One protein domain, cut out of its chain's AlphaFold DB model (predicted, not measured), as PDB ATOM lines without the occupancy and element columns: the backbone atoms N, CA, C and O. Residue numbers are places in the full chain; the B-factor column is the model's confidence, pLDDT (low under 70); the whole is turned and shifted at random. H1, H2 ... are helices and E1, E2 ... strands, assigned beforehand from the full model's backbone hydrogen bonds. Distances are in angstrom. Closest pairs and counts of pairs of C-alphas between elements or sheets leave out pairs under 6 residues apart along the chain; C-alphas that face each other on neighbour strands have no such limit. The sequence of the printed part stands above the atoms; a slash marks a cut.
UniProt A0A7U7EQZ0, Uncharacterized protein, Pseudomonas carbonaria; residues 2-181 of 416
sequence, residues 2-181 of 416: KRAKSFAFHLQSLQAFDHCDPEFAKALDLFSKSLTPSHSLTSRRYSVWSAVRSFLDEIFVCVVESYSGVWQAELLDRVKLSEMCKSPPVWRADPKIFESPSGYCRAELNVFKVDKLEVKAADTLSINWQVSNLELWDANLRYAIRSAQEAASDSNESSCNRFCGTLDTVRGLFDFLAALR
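AT A GLANCE: This is residues 2 to 181 of the 416 residues of an uncharacterized protein of Pseudomonas carbonaria (UniProt A0A7U7EQZ0). Two long helices, H6 and H7, lie side by side as a helical hairpin in the middle, with the shorter helices H2, H3 and H4 grouped beside H7 and little H5 packed on H6. A long two-stranded hairpin, E1 and E2, starts beside H6 and runs away from the helices to a far tip near Ser 102, while H1 meets H7 at its end. The printed part has 180 residues with seven named helices and two named strands, in the order H1 H2 H3 H4 H5 E1 E2 H6 H7; the sheet E1 - E2 is antiparallel and the class is mostly helix. The whole is compact, with a radius of gyration of the C-alphas of 17.3 A and spans of 52 by 44 by 30 A.

IN THESE COORDINATES: H1 is residues 2 to 12, 16.1 A long, from C-alpha 2 at (-19.851, -12.578, -27.155). H2 is residues 22 to 34, 18.5 A; H3 is residues 48 to 55, 10.7 A; H4 is residues 57 to 66, 14.3 A; H5 is residues 73 to 76, 5.9 A. E1, residues 91 to 99, spans 25.0 A, and E2, residues 105 to 113, spans 24.8 A. H6, residues 126 to 150, is 36.4 A long and begins at (-24.749, -34.966, -31.521). H7, residues 157 to 179, is 33.0 A long and ends at (-14.402, -24.812, -30.241).

HOW THE PARTS SIT: H7 is the hub, touching three helices. It touches H6 at a shallow tilt of 16 degrees, opposite ways, closest at the C-alphas of Ile 145 and Cys 164, 5.2 A. H2, H4 and H7 form an up and down bundle, each running against the one before it. H2 touches H4 with residues 23 to 27 alone, closest at the C-alphas of Phe 24 and Ile 59, 5.9 A. H4 and H7 only just touch, with 3 pairs of C-alphas within 8 A, closest at Val 63 and Phe 163, 6.7 A. H2 and H3, a helical hairpin, touch at a steep tilt of 44 degrees, closest at the C-alphas of Ala 27 and Phe 55, 5.7 A. H1 and H7 only just touch, only at their ends, with 3 pairs of C-alphas within 8 A, closest at His 10 and Phe 176, 6.1 A. H5 touches H6, the C-alphas of Leu 75 and Asn 140 being 6.0 A apart. The closest C-alphas of E1 and H6, Ala 93 and Asn 140, are 5.6 A apart. In the hairpin E1 and E2, N 96 and O 108 are 2.8 A apart and N 110 and O 94 3.0 A, within hydrogen-bond range. In H1, H2, H3, H4, H6 and H7 every O i to N i+4 pair is within hydrogen-bond range; H5 is too short for one.

THE WHOLE: The two C-alphas farthest apart, those of Arg 45 and Ser 102, are 57.2 A apart. The printed part has no cut; the links H2 to H3, H5 to E1 and E2 to H6 are long. Mean pLDDT of the printed part is 85.5; residues 2 to 6, 43 to 45, 101, 104 to 107 and 122 to 125 are under 70.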
ATOM      1  N   LYS A   2     -20.803 -11.601 -27.753       52.53
ATOM      2  CA  LYS A   2     -19.851 -12.578 -27.155       52.53
ATOM      3  C   LYS A   2     -19.342 -13.675 -28.121       52.53
ATOM      4  O   LYS A   2     -18.142 -13.900 -28.194       52.53
ATOM      5  N   ARG A   3     -20.226 -14.288 -28.925       55.53
ATOM      6  CA  ARG A   3     -19.851 -15.351 -29.889       55.53
ATOM      7  C   ARG A   3     -18.944 -14.867 -31.026       55.53
ATOM      8  O   ARG A   3     -18.045 -15.591 -31.413       55.53
ATOM      9  N   ALA A   4     -19.151 -13.653 -31.537       57.59
ATOM     10  CA  ALA A   4     -18.326 -13.106 -32.618       57.59
ATOM     11  C   ALA A   4     -16.876 -12.854 -32.166       57.59
ATOM     12  O   ALA A   4     -15.950 -13.129 -32.918       57.59
ATOM     13  N   LYS A   5     -16.683 -12.402 -30.917       58.41
ATOM     14  CA  LYS A   5     -15.347 -12.216 -30.328       58.41
ATOM     15  C   LYS A   5     -14.623 -13.550 -30.094       58.41
ATOM     16  O   LYS A   5     -13.460 -13.665 -30.448       58.41
ATOM     17  N   SER A   6     -15.319 -14.559 -29.560       68.38
ATOM     18  CA  SER A   6     -14.759 -15.912 -29.386       68.38
ATOM     19  C   SER A   6     -14.447 -16.587 -30.729       68.38
ATOM     20  O   SER A   6     -13.387 -17.178 -30.874       68.38
ATOM     21  N   PHE A   7     -15.305 -16.428 -31.742       75.62
ATOM     22  CA  PHE A   7     -15.053 -16.959 -33.084       75.62
ATOM     23  C   PHE A   7     -13.792 -16.361 -33.722       75.62
ATOM     24  O   PHE A   7     -12.968 -17.108 -34.233       75.62
ATOM     25  N   ALA A   8     -13.615 -15.036 -33.657       74.44
ATOM     26  CA  ALA A   8     -12.425 -14.379 -34.197       74.44
ATOM     27  C   ALA A   8     -11.134 -14.850 -33.505       74.44
ATOM     28  O   ALA A   8     -10.143 -15.095 -34.181       74.44
ATOM     29  N   PHE A   9     -11.174 -15.036 -32.181       75.31
ATOM     30  CA  PHE A   9     -10.049 -15.573 -31.412       75.31
ATOM     31  C   PHE A   9      -9.664 -16.991 -31.864       75.31
ATOM     32  O   PHE A   9      -8.505 -17.242 -32.170       75.31
ATOM     33  N   HIS A  10     -10.637 -17.902 -31.983       77.44
ATOM     34  CA  HIS A  10     -10.366 -19.274 -32.430       77.44
ATOM     35  C   HIS A  10      -9.945 -19.348 -33.904       77.44
ATOM     36  O   HIS A  10      -9.136 -20.192 -34.275       77.44
ATOM     37  N   LEU A  11     -10.466 -18.465 -34.757       82.06
ATOM     38  CA  LEU A  11     -10.064 -18.427 -36.162       82.06
ATOM     39  C   LEU A  11      -8.606 -17.972 -36.320       82.06
ATOM     40  O   LEU A  11      -7.908 -18.486 -37.181       82.06
ATOM     41  N   GLN A  12      -8.127 -17.061 -35.466       79.50
ATOM     42  CA  GLN A  12      -6.726 -16.624 -35.467       79.50
ATOM     43  C   GLN A  12      -5.748 -17.727 -35.047       79.50
ATOM     44  O   GLN A  12      -4.602 -17.712 -35.496       79.50
ATOM     45  N   SER A  13      -6.190 -18.674 -34.213       75.69
ATOM     46  CA  SER A  13      -5.385 -19.835 -33.821       75.69
ATOM     47  C   SER A  13      -5.352 -20.949 -34.872       75.69
ATOM     48  O   SER A  13      -4.570 -21.881 -34.725       75.69
ATOM     49  N   LEU A  14      -6.182 -20.880 -35.920       87.00
ATOM     50  CA  LEU A  14      -6.159 -21.851 -37.011       87.00
ATOM     51  C   LEU A  14      -5.064 -21.470 -38.014       87.00
ATOM     52  O   LEU A  14      -5.298 -20.686 -38.932       87.00
ATOM     53  N   GLN A  15      -3.865 -22.015 -37.818       88.00
ATOM     54  CA  GLN A  15      -2.704 -21.798 -38.680       88.00
ATOM     55  C   GLN A  15      -2.083 -23.139 -39.076       88.00
ATOM     56  O   GLN A  15      -2.192 -24.122 -38.343       88.00
ATOM     57  N   ALA A  16      -1.457 -23.177 -40.253       91.38
ATOM     58  CA  ALA A  16      -0.679 -24.332 -40.677       91.38
ATOM     59  C   ALA A  16       0.575 -24.461 -39.804       91.38
ATOM     60  O   ALA A  16       1.238 -23.461 -39.527       91.38
ATOM     61  N   PHE A  17       0.876 -25.681 -39.365       89.69
ATOM     62  CA  PHE A  17       2.095 -25.986 -38.620       89.69
ATOM     63  C   PHE A  17       3.313 -25.980 -39.548       89.69
ATOM     64  O   PHE A  17       3.185 -26.049 -40.776       89.69
ATOM     65  N   ASP A  18       4.500 -25.922 -38.948       84.81
ATOM     66  CA  ASP A  18       5.757 -25.994 -39.683       84.81
ATOM     67  C   ASP A  18       5.802 -27.238 -40.574       84.81
ATOM     68  O   ASP A  18       5.330 -28.319 -40.217       84.81
ATOM     69  N   HIS A  19       6.367 -27.057 -41.766       91.88
ATOM     70  CA  HIS A  19       6.484 -28.083 -42.800       91.88
ATOM     71  C   HIS A  19       5.161 -28.629 -43.354       91.88
ATOM     72  O   HIS A  19       5.224 -29.530 -44.175       91.88
ATOM     73  N   CYS A  20       3.986 -28.091 -43.001       95.31
ATOM     74  CA  CYS A  20       2.710 -28.493 -43.606       95.31
ATOM     75  C   CYS A  20       2.759 -28.468 -45.145       95.31
ATOM     76  O   CYS A  20       3.412 -27.606 -45.743       95.31
ATOM     77  N   ASP A  21       2.074 -29.420 -45.789       97.38
ATOM     78  CA  ASP A  21       2.007 -29.483 -47.245       97.38
ATOM     79  C   ASP A  21       1.490 -28.146 -47.821       97.38
ATOM     80  O   ASP A  21       0.462 -27.637 -47.356       97.38
ATOM     81  N   PRO A  22       2.171 -27.546 -48.819       97.00
ATOM     82  CA  PRO A  22       1.811 -26.221 -49.320       97.00
ATOM     83  C   PRO A  22       0.391 -26.129 -49.890       97.00
ATOM     84  O   PRO A  22      -0.277 -25.107 -49.707       97.00
ATOM     85  N   GLU A  23      -0.089 -27.180 -50.561       97.69
ATOM     86  CA  GLU A  23      -1.444 -27.195 -51.111       97.69
ATOM     87  C   GLU A  23      -2.472 -27.356 -49.987       97.69
ATOM     88  O   GLU A  23      -3.505 -26.680 -50.004       97.69
ATOM     89  N   PHE A  24      -2.169 -28.155 -48.957       97.69
ATOM     90  CA  PHE A  24      -3.025 -28.249 -47.772       97.69
ATOM     91  C   PHE A  24      -3.088 -26.925 -46.997       97.69
ATOM     92  O   PHE A  24      -4.174 -26.474 -46.633       97.69
ATOM     93  N   ALA A  25      -1.955 -26.251 -46.795       97.44
ATOM     94  CA  ALA A  25      -1.893 -24.952 -46.126       97.44
ATOM     95  C   ALA A  25      -2.705 -23.882 -46.878       97.44
ATOM     96  O   ALA A  25      -3.470 -23.123 -46.274       97.44
ATOM     97  N   LYS A  26      -2.607 -23.858 -48.212       97.62
ATOM     98  CA  LYS A  26      -3.409 -22.979 -49.075       97.62
ATOM     99  C   LYS A  26      -4.902 -23.304 -48.999       97.62
ATOM    100  O   LYS A  26      -5.730 -22.395 -48.920       97.62
ATOM    101  N   ALA A  27      -5.258 -24.585 -48.991       97.56
ATOM    102  CA  ALA A  27      -6.636 -25.028 -48.828       97.56
ATOM    103  C   ALA A  27      -7.208 -24.646 -47.451       97.56
ATOM    104  O   ALA A  27      -8.360 -24.210 -47.358       97.56
ATOM    105  N   LEU A  28      -6.397 -24.727 -46.391       96.94
ATOM    106  CA  LEU A  28      -6.758 -24.300 -45.041       96.94
ATOM    107  C   LEU A  28      -7.003 -22.789 -44.957       96.94
ATOM    108  O   LEU A  28      -7.973 -22.360 -44.328       96.94
ATOM    109  N   ASP A  29      -6.183 -21.982 -45.628       95.75
ATOM    110  CA  ASP A  29      -6.391 -20.536 -45.727       95.75
ATOM    111  C   ASP A  29      -7.723 -20.208 -46.430       95.75
ATOM    112  O   ASP A  29      -8.533 -19.445 -45.894       95.75
ATOM    113  N   LEU A  30      -8.021 -20.855 -47.563       96.50
ATOM    114  CA  LEU A  30      -9.308 -20.703 -48.257       96.50
ATOM    115  C   LEU A  30     -10.493 -21.143 -47.389       96.50
ATOM    116  O   LEU A  30     -11.498 -20.427 -47.302       96.50
ATOM    117  N   PHE A  31     -10.363 -22.280 -46.702       96.44
ATOM    118  CA  PHE A  31     -11.341 -22.750 -45.727       96.44
ATOM    119  C   PHE A  31     -11.587 -21.682 -44.661       96.44
ATOM    120  O   PHE A  31     -12.733 -21.273 -44.483       96.44
ATOM    121  N   SER A  32     -10.536 -21.166 -44.016       93.88
ATOM    122  CA  SER A  32     -10.644 -20.172 -42.941       93.88
ATOM    123  C   SER A  32     -11.360 -18.893 -43.399       93.88
ATOM    124  O   SER A  32     -12.260 -18.408 -42.708       93.88
ATOM    125  N   LYS A  33     -11.055 -18.409 -44.612       93.56
ATOM    126  CA  LYS A  33     -11.676 -17.231 -45.240       93.56
ATOM    127  C   LYS A  33     -13.144 -17.447 -45.601       93.56
ATOM    128  O   LYS A  33     -13.914 -16.490 -45.622       93.56
ATOM    129  N   SER A  34     -13.547 -18.689 -45.870       92.44
ATOM    130  CA  SER A  34     -14.945 -19.039 -46.158       92.44
ATOM    131  C   SER A  34     -15.830 -19.067 -44.904       92.44
ATOM    132  O   SER A  34     -17.063 -18.993 -44.996       92.44
ATOM    133  N   LEU A  35     -15.223 -19.182 -43.716       90.56
ATOM    134  CA  LEU A  35     -15.970 -19.311 -42.478       90.56
ATOM    135  C   LEU A  35     -16.573 -17.980 -42.033       90.56
ATOM    136  O   LEU A  35     -16.062 -16.884 -42.234       90.56
ATOM    137  N   THR A  36     -17.696 -18.102 -41.339       86.25
ATOM    138  CA  THR A  36     -18.425 -16.982 -40.744       86.25
ATOM    139  C   THR A  36     -18.840 -17.358 -39.325       86.25
ATOM    140  O   THR A  36     -18.974 -18.552 -39.040       86.25
ATOM    141  N   PRO A  37     -19.169 -16.392 -38.448       80.31
ATOM    142  CA  PRO A  37     -19.640 -16.688 -37.090       80.31
ATOM    143  C   PRO A  37     -20.906 -17.565 -37.017       80.31
ATOM    144  O   PRO A  37     -21.254 -18.076 -35.948       80.31
ATOM    145  N   SER A  38     -21.621 -17.715 -38.137       77.31
ATOM    146  CA  SER A  38     -22.797 -18.578 -38.271       77.31
ATOM    147  C   SER A  38     -22.441 -20.058 -38.422       77.31
ATOM    148  O   SER A  38     -23.294 -20.910 -38.146       77.31
ATOM    149  N   HIS A  39     -21.209 -20.374 -38.828       84.00
ATOM    150  CA  HIS A  39     -20.740 -21.748 -38.932       84.00
ATOM    151  C   HIS A  39     -20.670 -22.414 -37.554       84.00
ATOM    152  O   HIS A  39     -20.410 -21.781 -36.526       84.00
ATOM    153  N   SER A  40     -20.998 -23.703 -37.519       84.06
ATOM    154  CA  SER A  40     -20.828 -24.552 -36.334       84.06
ATOM    155  C   SER A  40     -20.843 -26.021 -36.725       84.06
ATOM    156  O   SER A  40     -21.328 -26.375 -37.804       84.06
ATOM    157  N   LEU A  41     -20.372 -26.861 -35.806       80.25
ATOM    158  CA  LEU A  41     -20.342 -28.321 -35.923       80.25
ATOM    159  C   LEU A  41     -21.705 -28.946 -36.258       80.25
ATOM    160  O   LEU A  41     -21.804 -29.982 -36.917       80.25
ATOM    161  N   THR A  42     -22.782 -28.290 -35.836       72.56
ATOM    162  CA  THR A  42     -24.121 -28.876 -35.849       72.56
ATOM    163  C   THR A  42     -25.150 -28.068 -36.649       72.56
ATOM    164  O   THR A  42     -26.301 -28.483 -36.794       72.56
ATOM    165  N   SER A  43     -24.745 -26.958 -37.271       68.94
ATOM    166  CA  SER A  43     -25.630 -26.169 -38.136       68.94
ATOM    167  C   SER A  43     -25.956 -26.903 -39.440       68.94
ATOM    168  O   SER A  43     -25.083 -27.474 -40.083       68.94
ATOM    169  N   ARG A  44     -27.229 -26.854 -39.865       63.97
ATOM    170  CA  ARG A  44     -27.669 -27.389 -41.170       63.97
ATOM    171  C   ARG A  44     -27.399 -26.432 -42.329       63.97
ATOM    172  O   ARG A  44     -27.078 -26.876 -43.420       63.97
ATOM    173  N   ARG A  45     -27.584 -25.126 -42.097       63.53
ATOM    174  CA  ARG A  45     -27.462 -24.083 -43.133       63.53
ATOM    175  C   ARG A  45     -26.021 -23.607 -43.311       63.53
ATOM    176  O   ARG A  45     -25.630 -23.258 -44.411       63.53
ATOM    177  N   TYR A  46     -25.261 -23.593 -42.221       78.88
ATOM    178  CA  TYR A  46     -23.870 -23.142 -42.163       78.88
ATOM    179  C   TYR A  46     -23.028 -24.261 -41.542       78.88
ATOM    180  O   TYR A  46     -22.481 -24.123 -40.447       78.88
ATOM    181  N   SER A  47     -23.056 -25.429 -42.178       84.75
ATOM    182  CA  SER A  47     -22.345 -26.621 -41.717       84.75
ATOM    183  C   SER A  47     -20.847 -26.428 -41.921       84.75
ATOM    184  O   SER A  47     -20.397 -26.325 -43.060       84.75
ATOM    185  N   VAL A  48     -20.063 -26.413 -40.837       88.19
ATOM    186  CA  VAL A  48     -18.595 -26.358 -40.968       88.19
ATOM    187  C   VAL A  48     -18.053 -27.596 -41.687       88.19
ATOM    188  O   VAL A  48     -17.128 -27.488 -42.478       88.19
ATOM    189  N   TRP A  49     -18.708 -28.749 -41.527       91.81
ATOM    190  CA  TRP A  49     -18.352 -29.988 -42.221       91.81
ATOM    191  C   TRP A  49     -18.559 -29.917 -43.732       91.81
ATOM    192  O   TRP A  49     -17.848 -30.578 -44.480       91.81
ATOM    193  N   SER A  50     -19.510 -29.101 -44.194       88.00
ATOM    194  CA  SER A  50     -19.670 -28.845 -45.626       88.00
ATOM    195  C   SER A  50     -18.503 -28.023 -46.165       88.00
ATOM    196  O   SER A  50     -18.016 -28.332 -47.243       88.00
ATOM    197  N   ALA A  51     -18.010 -27.046 -45.396       91.75
ATOM    198  CA  ALA A  51     -16.806 -26.305 -45.757       91.75
ATOM    199  C   ALA A  51     -15.556 -27.204 -45.724       91.75
ATOM    200  O   ALA A  51     -14.808 -27.215 -46.694       91.75
ATOM    201  N   VAL A  52     -15.368 -28.029 -44.683       94.75
ATOM    202  CA  VAL A  52     -14.260 -29.010 -44.626       94.75
ATOM    203  C   VAL A  52     -14.273 -29.904 -45.866       94.75
ATOM    204  O   VAL A  52     -13.251 -30.052 -46.524       94.75
ATOM    205  N   ARG A  53     -15.445 -30.421 -46.245       93.56
ATOM    206  CA  ARG A  53     -15.590 -31.247 -47.446       93.56
ATOM    207  C   ARG A  53     -15.190 -30.518 -48.725       93.56
ATOM    208  O   ARG A  53     -14.528 -31.103 -49.568       93.56
ATOM    209  N   SER A  54     -15.631 -29.273 -48.882       92.75
ATOM    210  CA  SER A  54     -15.391 -28.493 -50.098       92.75
ATOM    211  C   SER A  54     -13.944 -28.041 -50.265       92.75
ATOM    212  O   SER A  54     -13.531 -27.826 -51.397       92.75
ATOM    213  N   PHE A  55     -13.204 -27.860 -49.169       97.00
ATOM    214  CA  PHE A  55     -11.859 -27.286 -49.225       97.00
ATOM    215  C   PHE A  55     -10.748 -28.279 -48.877       97.00
ATOM    216  O   PHE A  55      -9.665 -28.154 -49.429       97.00
ATOM    217  N   LEU A  56     -10.977 -29.242 -47.979       97.25
ATOM    218  CA  LEU A  56      -9.890 -29.991 -47.332       97.25
ATOM    219  C   LEU A  56      -9.886 -31.495 -47.622       97.25
ATOM    220  O   LEU A  56      -8.818 -32.093 -47.580       97.25
ATOM    221  N   ASP A  57     -11.037 -32.118 -47.903       96.25
ATOM    222  CA  ASP A  57     -11.127 -33.585 -48.015       96.25
ATOM    223  C   ASP A  57     -10.207 -34.161 -49.103       96.25
ATOM    224  O   ASP A  57      -9.482 -35.114 -48.841       96.25
ATOM    225  N   GLU A  58     -10.244 -33.603 -50.315       96.31
ATOM    226  CA  GLU A  58      -9.470 -34.132 -51.448       96.31
ATOM    227  C   GLU A  58      -7.966 -33.951 -51.231       96.31
ATOM    228  O   GLU A  58      -7.204 -34.897 -51.398       96.31
ATOM    229  N   ILE A  59      -7.546 -32.767 -50.778       97.06
ATOM    230  CA  ILE A  59      -6.132 -32.473 -50.529       97.06
ATOM    231  C   ILE A  59      -5.591 -33.317 -49.371       97.06
ATOM    232  O   ILE A  59      -4.485 -33.840 -49.466       97.06
ATOM    233  N   PHE A  60      -6.377 -33.511 -48.306       97.44
ATOM    234  CA  PHE A  60      -5.999 -34.396 -47.204       97.44
ATOM    235  C   PHE A  60      -5.743 -35.826 -47.685       97.44
ATOM    236  O   PHE A  60      -4.701 -36.398 -47.371       97.44
ATOM    237  N   VAL A  61      -6.670 -36.385 -48.470       96.19
ATOM    238  CA  VAL A  61      -6.526 -37.739 -49.024       96.19
ATOM    239  C   VAL A  61      -5.277 -37.827 -49.901       96.19
ATOM    240  O   VAL A  61      -4.487 -38.748 -49.720       96.19
ATOM    241  N   CYS A  62      -5.027 -36.835 -50.763       95.50
ATOM    242  CA  CYS A  62      -3.813 -36.784 -51.579       95.50
ATOM    243  C   CYS A  62      -2.528 -36.793 -50.734       95.50
ATOM    244  O   CYS A  62      -1.583 -37.502 -51.076       95.50
ATOM    245  N   VAL A  63      -2.467 -36.034 -49.634       95.81
ATOM    246  CA  VAL A  63      -1.285 -36.023 -48.748       95.81
ATOM    247  C   VAL A  63      -1.077 -37.388 -48.095       95.81
ATOM    248  O   VAL A  63       0.050 -37.881 -48.057       95.81
ATOM    249  N   VAL A  64      -2.151 -38.021 -47.618       95.62
ATOM    250  CA  VAL A  64      -2.073 -39.344 -46.982       95.62
ATOM    251  C   VAL A  64      -1.644 -40.425 -47.977       95.62
ATOM    252  O   VAL A  64      -0.777 -41.232 -47.656       95.62
ATOM    253  N   GLU A  65      -2.201 -40.430 -49.190       94.19
ATOM    254  CA  GLU A  65      -1.915 -41.446 -50.213       94.19
ATOM    255  C   GLU A  65      -0.559 -41.248 -50.911       94.19
ATOM    256  O   GLU A  65       0.032 -42.213 -51.394       94.19
ATOM    257  N   SER A  66      -0.051 -40.013 -50.979       93.44
ATOM    258  CA  SER A  66       1.232 -39.711 -51.633       93.44
ATOM    259  C   SER A  66       2.453 -39.981 -50.756       93.44
ATOM    260  O   SER A  66       3.570 -40.064 -51.277       93.44
ATOM    261  N   TYR A  67       2.276 -40.134 -49.440       94.81
ATOM    262  CA  TYR A  67       3.382 -40.447 -48.550       94.81
ATOM    263  C   TYR A  67       3.805 -41.916 -48.696       94.81
ATOM    264  O   TYR A  67       3.112 -42.833 -48.266       94.81
ATOM    265  N   SER A  68       4.979 -42.129 -49.294       92.19
ATOM    266  CA  SER A  68       5.546 -43.455 -49.583       92.19
ATOM    267  C   SER A  68       6.432 -44.027 -48.471       92.19
ATOM    268  O   SER A  68       7.024 -45.095 -48.646       92.19
ATOM    269  N   GLY A  69       6.572 -43.316 -47.347       91.12
ATOM    270  CA  GLY A  69       7.330 -43.797 -46.194       91.12
ATOM    271  C   GLY A  69       6.646 -44.968 -45.491       91.12
ATOM    272  O   GLY A  69       5.489 -45.287 -45.755       91.12
ATOM    273  N   VAL A  70       7.365 -45.617 -44.578       92.75
ATOM    274  CA  VAL A  70       6.792 -46.675 -43.738       92.75
ATOM    275  C   VAL A  70       6.057 -46.020 -42.573       92.75
ATOM    276  O   VAL A  70       6.632 -45.217 -41.848       92.75
ATOM    277  N   TRP A  71       4.783 -46.351 -42.400       94.12
ATOM    278  CA  TRP A  71       3.949 -45.912 -41.282       94.12
ATOM    279  C   TRP A  71       2.704 -46.805 -41.200       94.12
ATOM    280  O   TRP A  71       2.493 -47.679 -42.042       94.12
ATOM    281  N   GLN A  72       1.881 -46.598 -40.179       91.88
ATOM    282  CA  GLN A  72       0.697 -47.420 -39.905       91.88
ATOM    283  C   GLN A  72      -0.521 -46.894 -40.678       91.88
ATOM    284  O   GLN A  72      -1.396 -46.219 -40.124       91.88
ATOM    285  N   ALA A  73      -0.524 -47.153 -41.988       92.44
ATOM    286  CA  ALA A  73      -1.453 -46.570 -42.958       92.44
ATOM    287  C   ALA A  73      -2.930 -46.900 -42.688       92.44
ATOM    288  O   ALA A  73      -3.816 -46.091 -42.971       92.44
ATOM    289  N   GLU A  74      -3.208 -48.050 -42.073       92.69
ATOM    290  CA  GLU A  74      -4.557 -48.525 -41.758       92.69
ATOM    291  C   GLU A  74      -5.329 -47.560 -40.844       92.69
ATOM    292  O   GLU A  74      -6.561 -47.537 -40.854       92.69
ATOM    293  N   LEU A  75      -4.623 -46.732 -40.070       92.88
ATOM    294  CA  LEU A  75      -5.227 -45.774 -39.143       92.88
ATOM    295  C   LEU A  75      -5.946 -44.620 -39.831       92.88
ATOM    296  O   LEU A  75      -6.825 -44.020 -39.209       92.88
ATOM    297  N   LEU A  76      -5.572 -44.305 -41.074       93.81
ATOM    298  CA  LEU A  76      -6.143 -43.220 -41.878       93.81
ATOM    299  C   LEU A  76      -6.518 -43.693 -43.293       93.81
ATOM    300  O   LEU A  76      -6.675 -42.873 -44.198       93.81
ATOM    301  N   ASP A  77      -6.681 -45.000 -43.501       85.81
ATOM    302  CA  ASP A  77      -6.988 -45.548 -44.821       85.81
ATOM    303  C   ASP A  77      -8.329 -45.008 -45.351       85.81
ATOM    304  O   ASP A  77      -9.386 -45.172 -44.731       85.81
ATOM    305  N   ARG A  78      -8.267 -44.335 -46.509       80.81
ATOM    306  CA  ARG A  78      -9.408 -43.813 -47.291       80.81
ATOM    307  C   ARG A  78     -10.407 -42.953 -46.507       80.81
ATOM    308  O   ARG A  78     -11.575 -42.839 -46.897       80.81
ATOM    309  N   VAL A  79      -9.979 -42.324 -45.413       90.69
ATOM    310  CA  VAL A  79     -10.851 -41.467 -44.604       90.69
ATOM    311  C   VAL A  79     -10.825 -40.020 -45.094       90.69
ATOM    312  O   VAL A  79      -9.784 -39.440 -45.384       90.69
ATOM    313  N   LYS A  80     -12.008 -39.407 -45.142       94.69
ATOM    314  CA  LYS A  80     -12.182 -37.978 -45.409       94.69
ATOM    315  C   LYS A  80     -12.346 -37.216 -44.099       94.69
ATOM    316  O   LYS A  80     -13.123 -37.647 -43.243       94.69
ATOM    317  N   LEU A  81     -11.705 -36.053 -43.972       94.62
ATOM    318  CA  LEU A  81     -11.802 -35.201 -42.778       94.62
ATOM    319  C   LEU A  81     -13.258 -34.881 -42.414       94.62
ATOM    320  O   LEU A  81     -13.639 -34.926 -41.245       94.62
ATOM    321  N   SER A  82     -14.109 -34.614 -43.408       93.19
ATOM    322  CA  SER A  82     -15.517 -34.275 -43.176       93.19
ATOM    323  C   SER A  82     -16.369 -35.424 -42.611       93.19
ATOM    324  O   SER A  82     -17.448 -35.185 -42.056       93.19
ATOM    325  N   GLU A  83     -15.892 -36.666 -42.715       91.44
ATOM    326  CA  GLU A  83     -16.581 -37.864 -42.229       91.44
ATOM    327  C   GLU A  83     -16.108 -38.300 -40.833       91.44
ATOM    328  O   GLU A  83     -16.869 -38.956 -40.116       91.44
ATOM    329  N   MET A  84     -14.930 -37.848 -40.388       92.56
ATOM    330  CA  MET A  84     -14.353 -38.176 -39.074       92.56
ATOM    331  C   MET A  84     -15.246 -37.768 -37.896       92.56
ATOM    332  O   MET A  84     -15.241 -38.397 -36.847       92.56
ATOM    333  N   CYS A  85     -16.091 -36.753 -38.066       85.00
ATOM    334  CA  CYS A  85     -17.053 -36.363 -37.036       85.00
ATOM    335  C   CYS A  85     -18.260 -37.302 -36.918       85.00
ATOM    336  O   CYS A  85     -18.946 -37.321 -35.893       85.00
ATOM    337  N   LYS A  86     -18.582 -38.040 -37.984       83.06
ATOM    338  CA  LYS A  86     -19.795 -38.863 -38.060       83.06
ATOM    339  C   LYS A  86     -19.524 -40.289 -37.622       83.06
ATOM    340  O   LYS A  86     -20.386 -40.875 -36.967       83.06
ATOM    341  N   SER A  87     -18.344 -40.786 -37.971       87.19
ATOM    342  CA  SER A  87     -17.957 -42.173 -37.783       87.19
ATOM    343  C   SER A  87     -16.672 -42.250 -36.959       87.19
ATOM    344  O   SER A  87     -15.702 -41.568 -37.302       87.19
ATOM    345  N   PRO A  88     -16.639 -43.076 -35.900       89.31
ATOM    346  CA  PRO A  88     -15.398 -43.365 -35.197       89.31
ATOM    347  C   PRO A  88     -14.431 -44.131 -36.116       89.31
ATOM    348  O   PRO A  88     -14.871 -44.747 -37.097       89.31
ATOM    349  N   PRO A  89     -13.125 -44.122 -35.811       90.88
ATOM    350  CA  PRO A  89     -12.147 -44.845 -36.607       90.88
ATOM    351  C   PRO A  89     -12.333 -46.364 -36.499       90.88
ATOM    352  O   PRO A  89     -12.623 -46.897 -35.425       90.88
ATOM    353  N   VAL A  90     -12.157 -47.055 -37.633       91.50
ATOM    354  CA  VAL A  90     -12.209 -48.527 -37.734       91.50
ATOM    355  C   VAL A  90     -10.993 -49.167 -37.070       91.50
ATOM    356  O   VAL A  90     -11.110 -50.225 -36.459       91.50
ATOM    357  N   TRP A  91      -9.839 -48.515 -37.177       92.19
ATOM    358  CA  TRP A  91      -8.594 -48.903 -36.527       92.19
ATOM    359  C   TRP A  91      -8.287 -47.909 -35.420       92.19
ATOM    360  O   TRP A  91      -8.386 -46.709 -35.652       92.19
ATOM    361  N   ARG A  92      -7.932 -48.375 -34.224       90.06
ATOM    362  CA  ARG A  92      -7.587 -47.502 -33.095       90.06
ATOM    363  C   ARG A  92      -6.159 -47.772 -32.647       90.06
ATOM    364  O   ARG A  92      -5.743 -48.929 -32.578       90.06
ATOM    365  N   ALA A  93      -5.444 -46.700 -32.328       86.50
ATOM    366  CA  ALA A  93      -4.203 -46.762 -31.571       86.50
ATOM    367  C   ALA A  93      -4.516 -46.557 -30.080       86.50
ATOM    368  O   ALA A  93      -5.021 -45.500 -29.699       86.50
ATOM    369  N   ASP A  94      -4.224 -47.556 -29.244       81.25
ATOM    370  CA  ASP A  94      -4.397 -47.468 -27.788       81.25
ATOM    371  C   ASP A  94      -3.055 -47.699 -27.072       81.25
ATOM    372  O   ASP A  94      -2.409 -48.738 -27.288       81.25
ATOM    373  N   PRO A  95      -2.578 -46.739 -26.258       73.94
ATOM    374  CA  PRO A  95      -1.374 -46.924 -25.461       73.94
ATOM    375  C   PRO A  95      -1.637 -47.908 -24.316       73.94
ATOM    376  O   PRO A  95      -2.289 -47.573 -23.331       73.94
ATOM    377  N   LYS A  96      -1.047 -49.106 -24.382       74.44
ATOM    378  CA  LYS A  96      -0.951 -49.982 -23.211       74.44
ATOM    379  C   LYS A  96       0.267 -49.591 -22.396       74.44
ATOM    380  O   LYS A  96       1.401 -49.688 -22.860       74.44
ATOM    381  N   ILE A  97       0.029 -49.150 -21.169       74.62
ATOM    382  CA  ILE A  97       1.091 -48.867 -20.209       74.62
ATOM    383  C   ILE A  97       1.416 -50.168 -19.478       74.62
ATOM    384  O   ILE A  97       0.564 -50.732 -18.795       74.62
ATOM    385  N   PHE A  98       2.647 -50.641 -19.632       74.19
ATOM    386  CA  PHE A  98       3.193 -51.760 -18.882       74.19
ATOM    387  C   PHE A  98       4.013 -51.209 -17.725       74.19
ATOM    388  O   PHE A  98       4.997 -50.491 -17.929       74.19
ATOM    389  N   GLU A  99       3.609 -51.542 -16.505       71.56
ATOM    390  CA  GLU A  99       4.405 -51.258 -15.317       71.56
ATOM    391  C   GLU A  99       5.546 -52.274 -15.232       71.56
ATOM    392  O   GLU A  99       5.327 -53.480 -15.110       71.56
ATOM    393  N   SER A 100       6.785 -51.791 -15.333       71.69
ATOM    394  CA  SER A 100       7.958 -52.617 -15.062       71.69
ATOM    395  C   SER A 100       8.121 -52.828 -13.552       71.69
ATOM    396  O   SER A 100       7.954 -51.870 -12.791       71.69
ATOM    397  N   PRO A 101       8.603 -54.004 -13.107       66.69
ATOM    398  CA  PRO A 101       9.066 -54.217 -11.733       66.69
ATOM    399  C   PRO A 101      10.123 -53.200 -11.263       66.69
ATOM    400  O   PRO A 101      10.304 -53.011 -10.064       66.69
ATOM    401  N   SER A 102      10.822 -52.533 -12.191       76.88
ATOM    402  CA  SER A 102      11.806 -51.479 -11.902       76.88
ATOM    403  C   SER A 102      11.210 -50.078 -11.694       76.88
ATOM    404  O   SER A 102      11.968 -49.130 -11.504       76.88
ATOM    405  N   GLY A 103       9.883 -49.915 -11.760       72.06
ATOM    406  CA  GLY A 103       9.199 -48.620 -11.620       72.06
ATOM    407  C   GLY A 103       9.179 -47.758 -12.890       72.06
ATOM    408  O   GLY A 103       8.633 -46.658 -12.877       72.06
ATOM    409  N   TYR A 104       9.742 -48.246 -14.000       62.09
ATOM    410  CA  TYR A 104       9.651 -47.593 -15.307       62.09
ATOM    411  C   TYR A 104       8.407 -48.067 -16.065       62.09
ATOM    412  O   TYR A 104       8.251 -49.256 -16.340       62.09
ATOM    413  N   CYS A 105       7.532 -47.143 -16.451       63.31
ATOM    414  CA  CYS A 105       6.392 -47.457 -17.306       63.31
ATOM    415  C   CYS A 105       6.835 -47.496 -18.774       63.31
ATOM    416  O   CYS A 105       7.275 -46.479 -19.314       63.31
ATOM    417  N   ARG A 106       6.695 -48.648 -19.439       67.31
ATOM    418  CA  ARG A 106       6.845 -48.749 -20.897       67.31
ATOM    419  C   ARG A 106       5.461 -48.661 -21.521       67.31
ATOM    420  O   ARG A 106       4.624 -49.519 -21.278       67.31
ATOM    421  N   ALA A 107       5.208 -47.632 -22.321       64.62
ATOM    422  CA  ALA A 107       4.007 -47.594 -23.145       64.62
ATOM    423  C   ALA A 107       4.276 -48.372 -24.441       64.62
ATOM    424  O   ALA A 107       5.127 -47.960 -25.228       64.62
ATOM    425  N   GLU A 108       3.570 -49.479 -24.664       70.94
ATOM    426  CA  GLU A 108       3.503 -50.113 -25.983       70.94
ATOM    427  C   GLU A 108       2.143 -49.797 -26.598       70.94
ATOM    428  O   GLU A 108       1.085 -49.992 -25.998       70.94
ATOM    429  N   LEU A 109       2.172 -49.257 -27.804       70.81
ATOM    430  CA  LEU A 109       0.974 -48.849 -28.518       70.81
ATOM    431  C   LEU A 109       0.483 -50.022 -29.356       70.81
ATOM    432  O   LEU A 109       1.224 -50.550 -30.182       70.81
ATOM    433  N   ASN A 110      -0.765 -50.427 -29.134       82.31
ATOM    434  CA  ASN A 110      -1.399 -51.473 -29.923       82.31
ATOM    435  C   ASN A 110      -2.314 -50.835 -30.961       82.31
ATOM    436  O   ASN A 110      -3.207 -50.061 -30.613       82.31
ATOM    437  N   VAL A 111      -2.102 -51.199 -32.225       87.44
ATOM    438  CA  VAL A 111      -3.050 -50.935 -33.306       87.44
ATOM    439  C   VAL A 111      -3.969 -52.139 -33.418       87.44
ATOM    440  O   VAL A 111      -3.510 -53.271 -33.561       87.44
ATOM    441  N   PHE A 112      -5.272 -51.909 -33.332       89.62
ATOM    442  CA  PHE A 112      -6.261 -52.973 -33.468       89.62
ATOM    443  C   PHE A 112      -7.476 -52.492 -34.244       89.62
ATOM    444  O   PHE A 112      -7.811 -51.303 -34.272       89.62
ATOM    445  N   LYS A 113      -8.146 -53.449 -34.878       90.25
ATOM    446  CA  LYS A 113      -9.406 -53.221 -35.569       90.25
ATOM    447  C   LYS A 113     -10.547 -53.295 -34.566       90.25
ATOM    448  O   LYS A 113     -10.609 -54.216 -33.758       90.25
ATOM    449  N   VAL A 114     -11.461 -52.337 -34.623       86.31
ATOM    450  CA  VAL A 114     -12.661 -52.328 -33.790       86.31
ATOM    451  C   VAL A 114     -13.700 -53.264 -34.413       86.31
ATOM    452  O   VAL A 114     -14.220 -52.987 -35.495       86.31
ATOM    453  N   ASP A 115     -14.026 -54.361 -33.726       77.38
ATOM    454  CA  ASP A 115     -14.950 -55.396 -34.228       77.38
ATOM    455  C   ASP A 115     -16.384 -54.890 -34.431       77.38
ATOM    456  O   ASP A 115     -17.104 -55.340 -35.326       77.38
ATOM    457  N   LYS A 116     -16.818 -53.941 -33.595       76.69
ATOM    458  CA  LYS A 116     -18.124 -53.284 -33.691       76.69
ATOM    459  C   LYS A 116     -17.943 -51.784 -33.568       76.69
ATOM    460  O   LYS A 116     -17.648 -51.284 -32.487       76.69
ATOM    461  N   LEU A 117     -18.146 -51.076 -34.676       73.00
ATOM    462  CA  LEU A 117     -18.141 -49.618 -34.670       73.00
ATOM    463  C   LEU A 117     -19.198 -49.111 -33.691       73.00
ATOM    464  O   LEU A 117     -20.373 -49.478 -33.777       73.00
ATOM    465  N   GLU A 118     -18.767 -48.264 -32.763       74.62
ATOM    466  CA  GLU A 118     -19.665 -47.598 -31.832       74.62
ATOM    467  C   GLU A 118     -20.678 -46.770 -32.630       74.62
ATOM    468  O   GLU A 118     -20.334 -45.892 -33.425       74.62
ATOM    469  N   VAL A 119     -21.958 -47.071 -32.429       75.25
ATOM    470  CA  VAL A 119     -23.052 -46.247 -32.936       75.25
ATOM    471  C   VAL A 119     -23.334 -45.184 -31.889       75.25
ATOM    472  O   VAL A 119     -23.341 -45.479 -30.694       75.25
ATOM    473  N   LYS A 120     -23.613 -43.951 -32.327       73.12
ATOM    474  CA  LYS A 120     -23.988 -42.874 -31.407       73.12
ATOM    475  C   LYS A 120     -25.124 -43.331 -30.487       73.12
ATOM    476  O   LYS A 120     -26.237 -43.569 -30.963       73.12
ATOM    477  N   ALA A 121     -24.868 -43.356 -29.182       70.25
ATOM    478  CA  ALA A 121     -25.884 -43.685 -28.194       70.25
ATOM    479  C   ALA A 121     -27.051 -42.676 -28.232       70.25
ATOM    480  O   ALA A 121     -26.880 -41.488 -28.540       70.25
ATOM    481  N   ALA A 122     -28.264 -43.161 -27.955       62.38
ATOM    482  CA  ALA A 122     -29.484 -42.356 -28.029       62.38
ATOM    483  C   ALA A 122     -29.462 -41.166 -27.050       62.38
ATOM    484  O   ALA A 122     -30.015 -40.106 -27.349       62.38
ATOM    485  N   ASP A 123     -28.768 -41.335 -25.925       62.72
ATOM    486  CA  ASP A 123     -28.576 -40.378 -24.839       62.72
ATOM    487  C   ASP A 123     -27.364 -39.438 -25.043       62.72
ATOM    488  O   ASP A 123     -27.101 -38.565 -24.215       62.72
ATOM    489  N   THR A 124     -26.656 -39.542 -26.173       60.53
ATOM    490  CA  THR A 124     -25.492 -38.697 -26.460       60.53
ATOM    491  C   THR A 124     -25.833 -37.550 -27.417       60.53
ATOM    492  O   THR A 124     -26.327 -37.730 -28.544       60.53
ATOM    493  N   LEU A 125     -25.549 -36.320 -26.972       65.88
ATOM    494  CA  LEU A 125     -25.663 -35.104 -27.780       65.88
ATOM    495  C   LEU A 125     -24.879 -35.261 -29.088       65.88
ATOM    496  O   LEU A 125     -23.726 -35.676 -29.066       65.88
ATOM    497  N   SER A 126     -25.455 -34.863 -30.229       76.31
ATOM    498  CA  SER A 126     -24.749 -34.966 -31.521       76.31
ATOM    499  C   SER A 126     -23.418 -34.214 -31.522       76.31
ATOM    500  O   SER A 126     -22.491 -34.646 -32.191       76.31
ATOM    501  N   ILE A 127     -23.337 -33.103 -30.790       79.38
ATOM    502  CA  ILE A 127     -22.104 -32.336 -30.637       79.38
ATOM    503  C   ILE A 127     -21.061 -33.085 -29.800       79.38
ATOM    504  O   ILE A 127     -19.902 -33.117 -30.187       79.38
ATOM    505  N   ASN A 128     -21.470 -33.727 -28.700       79.38
ATOM    506  CA  ASN A 128     -20.559 -34.489 -27.848       79.38
ATOM    507  C   ASN A 128     -20.041 -35.707 -28.605       79.38
ATOM    508  O   ASN A 128     -18.844 -35.925 -28.628       79.38
ATOM    509  N   TRP A 129     -20.922 -36.410 -29.321       83.62
ATOM    510  CA  TRP A 129     -20.535 -37.505 -30.207       83.62
ATOM    511  C   TRP A 129     -19.503 -37.082 -31.252       83.62
ATOM    512  O   TRP A 129     -18.488 -37.744 -31.422       83.62
ATOM    513  N   GLN A 130     -19.747 -35.961 -31.940       87.06
ATOM    514  CA  GLN A 130     -18.804 -35.448 -32.930       87.06
ATOM    515  C   GLN A 130     -17.448 -35.126 -32.303       87.06
ATOM    516  O   GLN A 130     -16.436 -35.478 -32.889       87.06
ATOM    517  N   VAL A 131     -17.421 -34.486 -31.131       86.62
ATOM    518  CA  VAL A 131     -16.160 -34.160 -30.448       86.62
ATOM    519  C   VAL A 131     -15.443 -35.421 -29.967       86.62
ATOM    520  O   VAL A 131     -14.255 -35.547 -30.227       86.62
ATOM    521  N   SER A 132     -16.148 -36.382 -29.368       87.50
ATOM    522  CA  SER A 132     -15.551 -37.659 -28.958       87.50
ATOM    523  C   SER A 132     -14.976 -38.433 -30.145       87.50
ATOM    524  O   SER A 132     -13.896 -39.002 -30.041       87.50
ATOM    525  N   ASN A 133     -15.630 -38.401 -31.311       90.50
ATOM    526  CA  ASN A 133     -15.039 -38.972 -32.520       90.50
ATOM    527  C   ASN A 133     -13.753 -38.241 -32.929       90.50
ATOM    528  O   ASN A 133     -12.784 -38.899 -33.291       90.50
ATOM    529  N   LEU A 134     -13.718 -36.905 -32.859       91.69
ATOM    530  CA  LEU A 134     -12.506 -36.139 -33.171       91.69
ATOM    531  C   LEU A 134     -11.357 -36.449 -32.206       91.69
ATOM    532  O   LEU A 134     -10.221 -36.521 -32.653       91.69
ATOM    533  N   GLU A 135     -11.638 -36.695 -30.925       89.12
ATOM    534  CA  GLU A 135     -10.630 -37.135 -29.947       89.12
ATOM    535  C   GLU A 135     -10.045 -38.508 -30.317       89.12
ATOM    536  O   GLU A 135      -8.831 -38.703 -30.272       89.12
ATOM    537  N   LEU A 136     -10.890 -39.449 -30.757       90.88
ATOM    538  CA  LEU A 136     -10.439 -40.758 -31.238       90.88
ATOM    539  C   LEU A 136      -9.584 -40.640 -32.509       90.88
ATOM    540  O   LEU A 136      -8.569 -41.322 -32.642       90.88
ATOM    541  N   TRP A 137      -9.972 -39.770 -33.443       94.44
ATOM    542  CA  TRP A 137      -9.184 -39.514 -34.648       94.44
ATOM    543  C   TRP A 137      -7.877 -38.762 -34.346       94.44
ATOM    544  O   TRP A 137      -6.860 -39.083 -34.954       94.44
ATOM    545  N   ASP A 138      -7.852 -37.827 -33.388       93.00
ATOM    546  CA  ASP A 138      -6.616 -37.165 -32.927       93.00
ATOM    547  C   ASP A 138      -5.614 -38.183 -32.368       93.00
ATOM    548  O   ASP A 138      -4.422 -38.105 -32.670       93.00
ATOM    549  N   ALA A 139      -6.082 -39.187 -31.617       89.88
ATOM    550  CA  ALA A 139      -5.226 -40.270 -31.132       89.88
ATOM    551  C   ALA A 139      -4.569 -41.050 -32.287       89.88
ATOM    552  O   ALA A 139      -3.356 -41.285 -32.261       89.88
ATOM    553  N   ASN A 140      -5.331 -41.377 -33.337       94.69
ATOM    554  CA  ASN A 140      -4.791 -42.012 -34.542       94.69
ATOM    555  C   ASN A 140      -3.776 -41.118 -35.266       94.69
ATOM    556  O   ASN A 140      -2.724 -41.610 -35.669       94.69
ATOM    557  N   LEU A 141      -4.055 -39.816 -35.404       94.19
ATOM    558  CA  LEU A 141      -3.139 -38.864 -36.043       94.19
ATOM    559  C   LEU A 141      -1.805 -38.781 -35.293       94.19
ATOM    560  O   LEU A 141      -0.751 -38.881 -35.916       94.19
ATOM    561  N   ARG A 142      -1.831 -38.674 -33.956       91.12
ATOM    562  CA  ARG A 142      -0.612 -38.674 -33.123       91.12
ATOM    563  C   ARG A 142       0.237 -39.916 -33.347       91.12
ATOM    564  O   ARG A 142       1.464 -39.835 -33.359       91.12
ATOM    565  N   TYR A 143      -0.411 -41.068 -33.477       91.19
ATOM    566  CA  TYR A 143       0.301 -42.315 -33.678       91.19
ATOM    567  C   TYR A 143       0.826 -42.460 -35.108       91.19
ATOM    568  O   TYR A 143       1.968 -42.874 -35.284       91.19
ATOM    569  N   ALA A 144       0.053 -42.051 -36.117       93.12
ATOM    570  CA  ALA A 144       0.510 -42.004 -37.502       93.12
ATOM    571  C   ALA A 144       1.783 -41.149 -37.634       93.12
ATOM    572  O   ALA A 144       2.778 -41.636 -38.168       93.12
ATOM    573  N   ILE A 145       1.788 -39.945 -37.042       92.62
ATOM    574  CA  ILE A 145       2.960 -39.055 -36.971       92.62
ATOM    575  C   ILE A 145       4.154 -39.777 -36.342       92.62
ATOM    576  O   ILE A 145       5.219 -39.851 -36.948       92.62
ATOM    577  N   ARG A 146       3.970 -40.354 -35.149       91.00
ATOM    578  CA  ARG A 146       5.046 -41.053 -34.438       91.00
ATOM    579  C   ARG A 146       5.614 -42.210 -35.259       91.00
ATOM    580  O   ARG A 146       6.825 -42.317 -35.386       91.00
ATOM    581  N   SER A 147       4.750 -43.047 -35.834       91.44
ATOM    582  CA  SER A 147       5.173 -44.207 -36.623       91.44
ATOM    583  C   SER A 147       5.947 -43.808 -37.882       91.44
ATOM    584  O   SER A 147       6.930 -44.460 -38.219       91.44
ATOM    585  N   ALA A 148       5.551 -42.709 -38.536       92.44
ATOM    586  CA  ALA A 148       6.261 -42.168 -39.688       92.44
ATOM    587  C   ALA A 148       7.635 -41.610 -39.291       92.44
ATOM    588  O   ALA A 148       8.625 -41.884 -39.962       92.44
ATOM    589  N   GLN A 149       7.712 -40.876 -38.174       91.50
ATOM    590  CA  GLN A 149       8.965 -40.319 -37.653       91.50
ATOM    591  C   GLN A 149       9.953 -41.404 -37.212       91.50
ATOM    592  O   GLN A 149      11.137 -41.304 -37.513       91.50
ATOM    593  N   GLU A 150       9.484 -42.449 -36.525       89.62
ATOM    594  CA  GLU A 150      10.324 -43.568 -36.072       89.62
ATOM    595  C   GLU A 150      10.907 -44.375 -37.241       89.62
ATOM    596  O   GLU A 150      12.002 -44.924 -37.125       89.62
ATOM    597  N   ALA A 151      10.192 -44.444 -38.365       89.12
ATOM    598  CA  ALA A 151      10.629 -45.150 -39.565       89.12
ATOM    599  C   ALA A 151      11.313 -44.242 -40.605       89.12
ATOM    600  O   ALA A 151      11.736 -44.721 -41.665       89.12
ATOM    601  N   ALA A 152      11.403 -42.937 -40.337       88.88
ATOM    602  CA  ALA A 152      12.048 -41.993 -41.231       88.88
ATOM    603  C   ALA A 152      13.557 -42.263 -41.311       88.88
ATOM    604  O   ALA A 152      14.214 -42.598 -40.328       88.88
ATOM    605  N   SER A 153      14.108 -42.101 -42.508       83.56
ATOM    606  CA  SER A 153      15.543 -42.104 -42.768       83.56
ATOM    607  C   SER A 153      15.931 -40.785 -43.428       83.56
ATOM    608  O   SER A 153      15.079 -40.104 -44.001       83.56
ATOM    609  N   ASP A 154      17.219 -40.443 -43.430       78.19
ATOM    610  CA  ASP A 154      17.722 -39.192 -44.024       78.19
ATOM    611  C   ASP A 154      17.229 -38.982 -45.474       78.19
ATOM    612  O   ASP A 154      17.002 -37.862 -45.927       78.19
ATOM    613  N   SER A 155      16.992 -40.075 -46.210       76.56
ATOM    614  CA  SER A 155      16.513 -40.040 -47.598       76.56
ATOM    615  C   SER A 155      15.046 -39.611 -47.771       76.56
ATOM    616  O   SER A 155      14.676 -39.149 -48.852       76.56
ATOM    617  N   ASN A 156      14.201 -39.744 -46.741       83.50
ATOM    618  CA  ASN A 156      12.769 -39.419 -46.799       83.50
ATOM    619  C   ASN A 156      12.338 -38.340 -45.790       83.50
ATOM    620  O   ASN A 156      11.154 -38.000 -45.736       83.50
ATOM    621  N   GLU A 157      13.289 -37.755 -45.058       85.12
ATOM    622  CA  GLU A 157      13.060 -36.786 -43.984       85.12
ATOM    623  C   GLU A 157      12.164 -35.616 -44.424       85.12
ATOM    624  O   GLU A 157      11.158 -35.318 -43.786       85.12
ATOM    625  N   SER A 158      12.437 -35.002 -45.582       89.19
ATOM    626  CA  SER A 158      11.616 -33.894 -46.100       89.19
ATOM    627  C   SER A 158      10.167 -34.299 -46.409       89.19
ATOM    628  O   SER A 158       9.236 -33.511 -46.219       89.19
ATOM    629  N   SER A 159       9.951 -35.522 -46.897       92.69
ATOM    630  CA  SER A 159       8.605 -36.041 -47.149       92.69
ATOM    631  C   SER A 159       7.893 -36.400 -45.845       92.69
ATOM    632  O   SER A 159       6.705 -36.122 -45.713       92.69
ATOM    633  N   CYS A 160       8.619 -36.974 -44.882       93.88
ATOM    634  CA  CYS A 160       8.115 -37.287 -43.549       93.88
ATOM    635  C   CYS A 160       7.703 -36.018 -42.798       93.88
ATOM    636  O   CYS A 160       6.595 -35.956 -42.273       93.88
ATOM    637  N   ASN A 161       8.538 -34.978 -42.815       91.62
ATOM    638  CA  ASN A 161       8.239 -33.690 -42.191       91.62
ATOM    639  C   ASN A 161       6.991 -33.049 -42.809       91.62
ATOM    640  O   ASN A 161       6.151 -32.534 -42.075       91.62
ATOM    641  N   ARG A 162       6.817 -33.150 -44.136       95.06
ATOM    642  CA  ARG A 162       5.604 -32.668 -44.814       95.06
ATOM    643  C   ARG A 162       4.342 -33.414 -44.420       95.06
ATOM    644  O   ARG A 162       3.324 -32.797 -44.098       95.06
ATOM    645  N   PHE A 163       4.422 -34.737 -44.408       96.12
ATOM    646  CA  PHE A 163       3.336 -35.593 -43.957       96.12
ATOM    647  C   PHE A 163       2.963 -35.284 -42.498       96.12
ATOM    648  O   PHE A 163       1.818 -34.935 -42.213       96.12
ATOM    649  N   CYS A 164       3.940 -35.293 -41.589       94.94
ATOM    650  CA  CYS A 164       3.730 -35.051 -40.162       94.94
ATOM    651  C   CYS A 164       3.203 -33.641 -39.874       94.94
ATOM    652  O   CYS A 164       2.215 -33.504 -39.157       94.94
ATOM    653  N   GLY A 165       3.788 -32.604 -40.486       92.75
ATOM    654  CA  GLY A 165       3.335 -31.217 -40.329       92.75
ATOM    655  C   GLY A 165       1.900 -31.005 -40.823       92.75
ATOM    656  O   GLY A 165       1.131 -30.239 -40.233       92.75
ATOM    657  N   THR A 166       1.487 -31.739 -41.862       97.56
ATOM    658  CA  THR A 166       0.091 -31.736 -42.321       97.56
ATOM    659  C   THR A 166      -0.833 -32.394 -41.301       97.56
ATOM    660  O   THR A 166      -1.878 -31.831 -40.973       97.56
ATOM    661  N   LEU A 167      -0.451 -33.549 -40.747       96.69
ATOM    662  CA  LEU A 167      -1.250 -34.213 -39.716       96.69
ATOM    663  C   LEU A 167      -1.353 -33.364 -38.439       96.69
ATOM    664  O   LEU A 167      -2.452 -33.227 -37.907       96.69
ATOM    665  N   ASP A 168      -0.278 -32.715 -37.987       94.50
ATOM    666  CA  ASP A 168      -0.330 -31.771 -36.859       94.50
ATOM    667  C   ASP A 168      -1.240 -30.570 -37.143       94.50
ATOM    668  O   ASP A 168      -2.021 -30.153 -36.282       94.50
ATOM    669  N   THR A 169      -1.243 -30.077 -38.382       95.06
ATOM    670  CA  THR A 169      -2.191 -29.042 -38.812       95.06
ATOM    671  C   THR A 169      -3.644 -29.524 -38.716       95.06
ATOM    672  O   THR A 169      -4.515 -28.779 -38.261       95.06
ATOM    673  N   VAL A 170      -3.929 -30.775 -39.092       96.75
ATOM    674  CA  VAL A 170      -5.266 -31.377 -38.939       96.75
ATOM    675  C   VAL A 170      -5.661 -31.492 -37.464       96.75
ATOM    676  O   VAL A 170      -6.819 -31.243 -37.122       96.75
ATOM    677  N   ARG A 171      -4.718 -31.796 -36.570       94.19
ATOM    678  CA  ARG A 171      -4.971 -31.824 -35.122       94.19
ATOM    679  C   ARG A 171      -5.356 -30.438 -34.595       94.19
ATOM    680  O   ARG A 171      -6.382 -30.300 -33.931       94.19
ATOM    681  N   GLY A 172      -4.633 -29.389 -34.999       88.00
ATOM    682  CA  GLY A 172      -5.014 -28.001 -34.700       88.00
ATOM    683  C   GLY A 172      -6.385 -27.611 -35.277       88.00
ATOM    684  O   GLY A 172      -7.168 -26.902 -34.638       88.00
ATOM    685  N   LEU A 173      -6.734 -28.130 -36.460       94.06
ATOM    686  CA  LEU A 173      -8.074 -27.986 -37.027       94.06
ATOM    687  C   LEU A 173      -9.140 -28.670 -36.153       94.06
ATOM    688  O   LEU A 173     -10.216 -28.098 -35.984       94.06
ATOM    689  N   PHE A 174      -8.883 -29.848 -35.577       92.81
ATOM    690  CA  PHE A 174      -9.841 -30.506 -34.677       92.81
ATOM    691  C   PHE A 174     -10.112 -29.683 -33.422       92.81
ATOM    692  O   PHE A 174     -11.281 -29.524 -33.062       92.81
ATOM    693  N   ASP A 175      -9.081 -29.090 -32.823       83.00
ATOM    694  CA  ASP A 175      -9.233 -28.188 -31.677       83.00
ATOM    695  C   ASP A 175     -10.101 -26.974 -32.035       83.00
ATOM    696  O   ASP A 175     -11.056 -26.629 -31.326       83.00
ATOM    697  N   PHE A 176      -9.839 -26.358 -33.194       87.62
ATOM    698  CA  PHE A 176     -10.663 -25.269 -33.714       87.62
ATOM    699  C   PHE A 176     -12.119 -25.703 -33.932       87.62
ATOM    700  O   PHE A 176     -13.053 -25.024 -33.496       87.62
ATOM    701  N   LEU A 177     -12.338 -26.846 -34.585       89.50
ATOM    702  CA  LEU A 177     -13.669 -27.383 -34.856       89.50
ATOM    703  C   LEU A 177     -14.417 -27.674 -33.551       89.50
ATOM    704  O   LEU A 177     -15.572 -27.265 -33.415       89.50
ATOM    705  N   ALA A 178     -13.756 -28.285 -32.564       82.94
ATOM    706  CA  ALA A 178     -14.297 -28.546 -31.233       82.94
ATOM    707  C   ALA A 178     -14.677 -27.260 -30.478       82.94
ATOM    708  O   ALA A 178     -15.609 -27.287 -29.667       82.94
ATOM    709  N   ALA A 179     -14.036 -26.124 -30.774       79.25
ATOM    710  CA  ALA A 179     -14.402 -24.812 -30.241       79.25
ATOM    711  C   ALA A 179     -15.648 -24.196 -30.915       79.25
ATOM    712  O   ALA A 179     -16.330 -23.359 -30.317       79.25
ATOM    713  N   LEU A 180     -16.042 -24.648 -32.116       79.50
ATOM    714  CA  LEU A 180     -17.244 -24.182 -32.832       79.50
ATOM    715  C   LEU A 180     -18.563 -24.794 -32.312       79.50
ATOM    716  O   LEU A 180     -19.536 -24.974 -33.064       79.50
ATOM    717  N   ARG A 181     -18.630 -25.080 -31.006       73.44
ATOM    718  CA  ARG A 181     -19.849 -25.530 -30.321       73.44
ATOM    719  C   ARG A 181     -20.942 -24.453 -30.391       73.44
ATOM    720  O   ARG A 181     -20.672 -23.259 -30.228       73.44
TER     721      ARG A 181